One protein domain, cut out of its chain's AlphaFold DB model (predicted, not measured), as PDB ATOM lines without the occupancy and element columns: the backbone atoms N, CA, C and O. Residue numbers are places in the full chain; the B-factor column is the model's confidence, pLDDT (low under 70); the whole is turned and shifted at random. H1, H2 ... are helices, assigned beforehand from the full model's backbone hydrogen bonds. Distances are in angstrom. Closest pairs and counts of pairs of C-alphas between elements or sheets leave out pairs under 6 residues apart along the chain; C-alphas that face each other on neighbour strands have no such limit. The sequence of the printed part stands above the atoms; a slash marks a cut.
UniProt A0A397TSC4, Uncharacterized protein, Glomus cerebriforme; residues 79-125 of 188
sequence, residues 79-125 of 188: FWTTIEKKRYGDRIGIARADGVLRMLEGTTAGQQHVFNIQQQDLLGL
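This is residues 79 to 125 of the 188 residues of an uncharacterized protein of Glomus cerebriforme (UniProt A0A397TSC4). Two helices make an open V: the long H1 is one arm, the shorter H2 the other, and they meet only near the tight link between them. The printed part has 47 residues with two named helices, H1 then H2, and no named strand; its class is all helix. It is extended, with a radius of gyration of the C-alphas of 15.2 A, and flat, spanning 46 by 27 by 10 A.

Start with H1, residues 79 to 104, and go on through the tight link of 4 residues to H2, residues 109 to 122. The two are close but not clearly touching; look at their closest C-alphas, those of Leu 104 and Gln 112, 6.6 A apart. They run opposite ways at a steep tilt of 50 degrees. In H1 and H2 every O i to N i+4 pair is within hydrogen-bond range.

Find C-alpha 79 at (32.254, 53.495, 21.063); from there H1 runs 37.8 A to C-alpha 104 at (16.858, 19.803, 28.593). H2 runs 20.0 A from Ala 109 to C-alpha 122 at (14.554, 22.200, 11.034).

The C-alphas farthest apart, those of Phe 79 and Gly 110, are 46.5 A apart. Residues 79 to 102, in H1, stand free. The printed part has no cut. The model's pLDDT is under 70 at residues 92, 95, 120 and 123 to 125.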
ATOM      1  N   PHE A  79      31.838  54.276  19.901       84.25
ATOM      2  CA  PHE A  79      32.254  53.495  21.063       84.25
ATOM      3  C   PHE A  79      31.051  53.014  21.885       84.25
ATOM      4  O   PHE A  79      30.903  51.807  22.104       84.25
ATOM      5  N   TRP A  80      30.146  53.923  22.264       79.00
ATOM      6  CA  TRP A  80      28.941  53.572  23.022       79.00
ATOM      7  C   TRP A  80      28.017  52.636  22.243       79.00
ATOM      8  O   TRP A  80      27.594  51.615  22.784       79.00
ATOM      9  N   THR A  81      27.810  52.897  20.950       79.50
ATOM     10  CA  THR A  81      27.004  52.032  20.072       79.50
ATOM     11  C   THR A  81      27.574  50.612  19.993       79.50
ATOM     12  O   THR A  81      26.835  49.627  19.992       79.50
ATOM     13  N   THR A  82      28.902  50.478  19.940       85.62
ATOM     14  CA  THR A  82      29.572  49.170  19.894       85.62
ATOM     15  C   THR A  82      29.427  48.415  21.213       85.62
ATOM     16  O   THR A  82      29.150  47.213  21.201       85.62
ATOM     17  N   ILE A  83      29.582  49.100  22.351       79.19
ATOM     18  CA  ILE A  83      29.361  48.499  23.675       79.19
ATOM     19  C   ILE A  83      27.915  48.029  23.819       79.19
ATOM     20  O   ILE A  83      27.671  46.922  24.297       79.19
ATOM     21  N   GLU A  84      26.961  48.845  23.388       75.12
ATOM     22  CA  GLU A  84      25.543  48.541  23.499       75.12
ATOM     23  C   GLU A  84      25.163  47.324  22.647       75.12
ATOM     24  O   GLU A  84      24.591  46.368  23.170       75.12
ATOM     25  N   LYS A  85      25.598  47.270  21.379       79.56
ATOM     26  CA  LYS A  85      25.400  46.097  20.510       79.56
ATOM     27  C   LYS A  85      25.967  44.810  21.112       79.56
ATOM     28  O   LYS A  85      25.289  43.785  21.075       79.56
ATOM     29  N   LYS A  86      27.172  44.858  21.697       82.00
ATOM     30  CA  LYS A  86      27.769  43.699  22.383       82.00
ATOM     31  C   LYS A  86      26.917  43.250  23.566       82.00
ATOM     32  O   LYS A  86      26.547  42.086  23.635       82.00
ATOM     33  N   ARG A  87      26.500  44.180  24.432       77.44
ATOM     34  CA  ARG A  87      25.650  43.857  25.590       77.44
ATOM     35  C   ARG A  87      24.294  43.279  25.190       77.44
ATOM     36  O   ARG A  87      23.816  42.365  25.852       77.44
ATOM     37  N   TYR A  88      23.662  43.790  24.135       73.69
ATOM     38  CA  TYR A  88      22.418  43.207  23.625       73.69
ATOM     39  C   TYR A  88      22.642  41.799  23.062       73.69
ATOM     40  O   TYR A  88      21.865  40.898  23.378       73.69
ATOM     41  N   GLY A  89      23.721  41.588  22.300       72.62
ATOM     42  CA  GLY A  89      24.110  40.271  21.794       72.62
ATOM     43  C   GLY A  89      24.339  39.253  22.914       72.62
ATOM     44  O   GLY A  89      23.732  38.185  22.897       72.62
ATOM     45  N   ASP A  90      25.121  39.620  23.930       78.81
ATOM     46  CA  ASP A  90      25.425  38.757  25.076       78.81
ATOM     47  C   ASP A  90      24.159  38.406  25.866       78.81
ATOM     48  O   ASP A  90      23.936  37.247  26.208       78.81
ATOM     49  N   ARG A  91      23.268  39.379  26.108       71.38
ATOM     50  CA  ARG A  91      21.998  39.141  26.818       71.38
ATOM     51  C   ARG A  91      21.064  38.212  26.044       71.38
ATOM     52  O   ARG A  91      20.433  37.352  26.653       71.38
ATOM     53  N   ILE A  92      20.985  38.364  24.721       69.81
ATOM     54  CA  ILE A  92      20.198  37.470  23.860       69.81
ATOM     55  C   ILE A  92      20.818  36.066  23.842       69.81
ATOM     56  O   ILE A  92      20.084  35.083  23.932       69.81
ATOM     57  N   GLY A  93      22.149  35.964  23.770       71.75
ATOM     58  CA  GLY A  93      22.873  34.695  23.853       71.75
ATOM     59  C   GLY A  93      22.625  33.963  25.174       71.75
ATOM     60  O   GLY A  93      22.253  32.792  25.160       71.75
ATOM     61  N   ILE A  94      22.732  34.670  26.304       72.06
ATOM     62  CA  ILE A  94      22.464  34.135  27.647       72.06
ATOM     63  C   ILE A  94      21.013  33.658  27.764       72.06
ATOM     64  O   ILE A  94      20.780  32.536  28.200       72.06
ATOM     65  N   ALA A  95      20.036  34.459  27.326       66.25
ATOM     66  CA  ALA A  95      18.624  34.078  27.388       66.25
ATOM     67  C   ALA A  95      18.300  32.845  26.525       66.25
ATOM     68  O   ALA A  95      17.501  32.001  26.930       66.25
ATOM     69  N   ARG A  96      18.933  32.712  25.348       72.94
ATOM     70  CA  ARG A  96      18.796  31.520  24.495       72.94
ATOM     71  C   ARG A  96      19.404  30.284  25.152       72.94
ATOM     72  O   ARG A  96      18.745  29.251  25.191       72.94
ATOM     73  N   ALA A  97      20.619  30.389  25.689       74.00
ATOM     74  CA  ALA A  97      21.288  29.277  26.364       74.00
ATOM     75  C   ALA A  97      20.512  28.807  27.605       74.00
ATOM     76  O   ALA A  97      20.305  27.613  27.791       74.00
ATOM     77  N   ASP A  98      20.017  29.748  28.408       79.50
ATOM     78  CA  ASP A  98      19.190  29.486  29.587       79.50
ATOM     79  C   ASP A  98      17.840  28.834  29.218       79.50
ATOM     80  O   ASP A  98      17.381  27.898  29.873       79.50
ATOM     81  N   GLY A  99      17.229  29.260  28.106       80.12
ATOM     82  CA  GLY A  99      16.051  28.600  27.539       80.12
ATOM     83  C   GLY A  99      16.313  27.148  27.130       80.12
ATOM     84  O   GLY A  99      15.537  26.268  27.496       80.12
ATOM     85  N   VAL A 100      17.419  26.886  26.424       79.62
ATOM     86  CA  VAL A 100      17.820  25.527  26.017       79.62
ATOM     87  C   VAL A 100      18.105  24.648  27.238       79.62
ATOM     88  O   VAL A 100      17.630  23.518  27.287       79.62
ATOM     89  N   LEU A 101      18.809  25.162  28.251       81.06
ATOM     90  CA  LEU A 101      19.090  24.420  29.484       81.06
ATOM     91  C   LEU A 101      17.806  23.989  30.202       81.06
ATOM     92  O   LEU A 101      17.688  22.821  30.558       81.06
ATOM     93  N   ARG A 102      16.815  24.882  30.334       80.75
ATOM     94  CA  ARG A 102      15.506  24.529  30.912       80.75
ATOM     95  C   ARG A 102      14.743  23.488  30.100       80.75
ATOM     96  O   ARG A 102      14.023  22.684  30.675       80.75
ATOM     97  N   MET A 103      14.865  23.504  28.773       78.44
ATOM     98  CA  MET A 103      14.208  22.505  27.922       78.44
ATOM     99  C   MET A 103      14.841  21.116  28.052       78.44
ATOM    100  O   MET A 103      14.161  20.115  27.841       78.44
ATOM    101  N   LEU A 104      16.130  21.055  28.390       78.44
ATOM    102  CA  LEU A 104      16.858  19.803  28.593       78.44
ATOM    103  C   LEU A 104      16.805  19.323  30.053       78.44
ATOM    104  O   LEU A 104      17.089  18.154  30.324       78.44
ATOM    105  N   GLU A 105      16.416  20.182  30.994       80.62
ATOM    106  CA  GLU A 105      16.286  19.840  32.408       80.62
ATOM    107  C   GLU A 105      15.233  18.733  32.619       80.62
ATOM    108  O   GLU A 105      14.103  18.813  32.146       80.62
ATOM    109  N   GLY A 106      15.618  17.653  33.306       78.88
ATOM    110  CA  GLY A 106      14.737  16.506  33.570       78.88
ATOM    111  C   GLY A 106      14.504  15.558  32.382       78.88
ATOM    112  O   GLY A 106      13.767  14.585  32.531       78.88
ATOM    113  N   THR A 107      15.139  15.797  31.228       83.38
ATOM    114  CA  THR A 107      15.072  14.898  30.061       83.38
ATOM    115  C   THR A 107      16.152  13.815  30.107       83.38
ATOM    116  O   THR A 107      17.240  14.013  30.653       83.38
ATOM    117  N   THR A 108      15.872  12.648  29.520       84.31
ATOM    118  CA  THR A 108      16.867  11.571  29.373       84.31
ATOM    119  C   THR A 108      17.756  11.797  28.149       84.31
ATOM    120  O   THR A 108      17.353  12.452  27.190       84.31
ATOM    121  N   ALA A 109      18.950  11.194  28.125       74.88
ATOM    122  CA  ALA A 109      19.880  11.308  26.994       74.88
ATOM    123  C   ALA A 109      19.247  10.920  25.640       74.88
ATOM    124  O   ALA A 109      19.519  11.557  24.624       74.88
ATOM    125  N   GLY A 110      18.345   9.928  25.627       74.69
ATOM    126  CA  GLY A 110      17.597   9.544  24.425       74.69
ATOM    127  C   GLY A 110      16.617  10.624  23.950       74.69
ATOM    128  O   GLY A 110      16.523  10.884  22.755       74.69
ATOM    129  N   GLN A 111      15.938  11.313  24.872       79.44
ATOM    130  CA  GLN A 111      15.038  12.426  24.541       79.44
ATOM    131  C   GLN A 111      15.808  13.651  24.031       79.44
ATOM    132  O   GLN A 111      15.376  14.293  23.076       79.44
ATOM    133  N   GLN A 112      16.975  13.937  24.614       81.25
ATOM    134  CA  GLN A 112      17.860  15.006  24.140       81.25
ATOM    135  C   GLN A 112      18.399  14.715  22.735       81.25
ATOM    136  O   GLN A 112      18.484  15.624  21.912       81.25
ATOM    137  N   HIS A 113      18.714  13.451  22.436       75.75
ATOM    138  CA  HIS A 113      19.159  13.031  21.107       75.75
ATOM    139  C   HIS A 113      18.080  13.266  20.040       75.75
ATOM    140  O   HIS A 113      18.370  13.852  18.999       75.75
ATOM    141  N   VAL A 114      16.825  12.905  20.333       78.88
ATOM    142  CA  VAL A 114      15.679  13.175  19.447       78.88
ATOM    143  C   VAL A 114      15.455  14.680  19.267       78.88
ATOM    144  O   VAL A 114      15.286  15.134  18.138       78.88
ATOM    145  N   PHE A 115      15.516  15.469  20.347       78.06
ATOM    146  CA  PHE A 115      15.404  16.930  20.269       78.06
ATOM    147  C   PHE A 115      16.495  17.539  19.379       78.06
ATOM    148  O   PHE A 115      16.215  18.399  18.548       78.06
ATOM    149  N   ASN A 116      17.734  17.060  19.503       74.12
ATOM    150  CA  ASN A 116      18.856  17.537  18.704       74.12
ATOM    151  C   ASN A 116      18.697  17.203  17.210       74.12
ATOM    152  O   ASN A 116      18.936  18.073  16.378       74.12
ATOM    153  N   ILE A 117      18.239  15.991  16.867       74.62
ATOM    154  CA  ILE A 117      17.948  15.600  15.473       74.62
ATOM    155  C   ILE A 117      16.856  16.502  14.884       74.62
ATOM    156  O   ILE A 117      17.051  17.088  13.825       74.62
ATOM    157  N   GLN A 118      15.760  16.724  15.616       76.50
ATOM    158  CA  GLN A 118      14.667  17.594  15.162       76.50
ATOM    159  C   GLN A 118      15.114  19.044  14.921       76.50
ATOM    160  O   GLN A 118      14.659  19.679  13.970       76.50
ATOM    161  N   GLN A 119      16.005  19.588  15.759       70.19
ATOM    162  CA  GLN A 119      16.559  20.930  15.540       70.19
ATOM    163  C   GLN A 119      17.503  20.974  14.328       70.19
ATOM    164  O   GLN A 119      17.504  21.963  13.596       70.19
ATOM    165  N   GLN A 120      18.287  19.918  14.093       66.56
ATOM    166  CA  GLN A 120      19.165  19.821  12.924       66.56
ATOM    167  C   GLN A 120      18.374  19.682  11.614       66.56
ATOM    168  O   GLN A 120      18.744  20.323  10.631       66.56
ATOM    169  N   ASP A 121      17.263  18.941  11.616       70.75
ATOM    170  CA  ASP A 121      16.333  18.833  10.482       70.75
ATOM    171  C   ASP A 121      15.675  20.181  10.163       70.75
ATOM    172  O   ASP A 121      15.656  20.617   9.012       70.75
ATOM    173  N   LEU A 122      15.192  20.889  11.191       73.19
ATOM    174  CA  LEU A 122      14.554  22.200  11.034       73.19
ATOM    175  C   LEU A 122      15.527  23.266  10.494       73.19
ATOM    176  O   LEU A 122      15.109  24.206   9.819       73.19
ATOM    177  N   LEU A 123      16.823  23.117  10.780       66.75
ATOM    178  CA  LEU A 123      17.895  23.987  10.287       66.75
ATOM    179  C   LEU A 123      18.511  23.508   8.960       66.75
ATOM    180  O   LEU A 123      19.410  24.172   8.447       66.75
ATOM    181  N   GLY A 124      18.041  22.389   8.392       59.62
ATOM    182  CA  GLY A 124      18.547  21.833   7.133       59.62
ATOM    183  C   GLY A 124      19.989  21.316   7.209       59.62
ATOM    184  O   GLY A 124      20.689  21.298   6.200       59.62
ATOM    185  N   LEU A 125      20.454  20.940   8.404       55.66
ATOM    186  CA  LEU A 125      21.833  20.519   8.684       55.66
ATOM    187  C   LEU A 125      21.992  18.997   8.821       55.66
ATOM    188  O   LEU A 125      23.116  18.520   8.982       55.66
TER     189      LEU A 125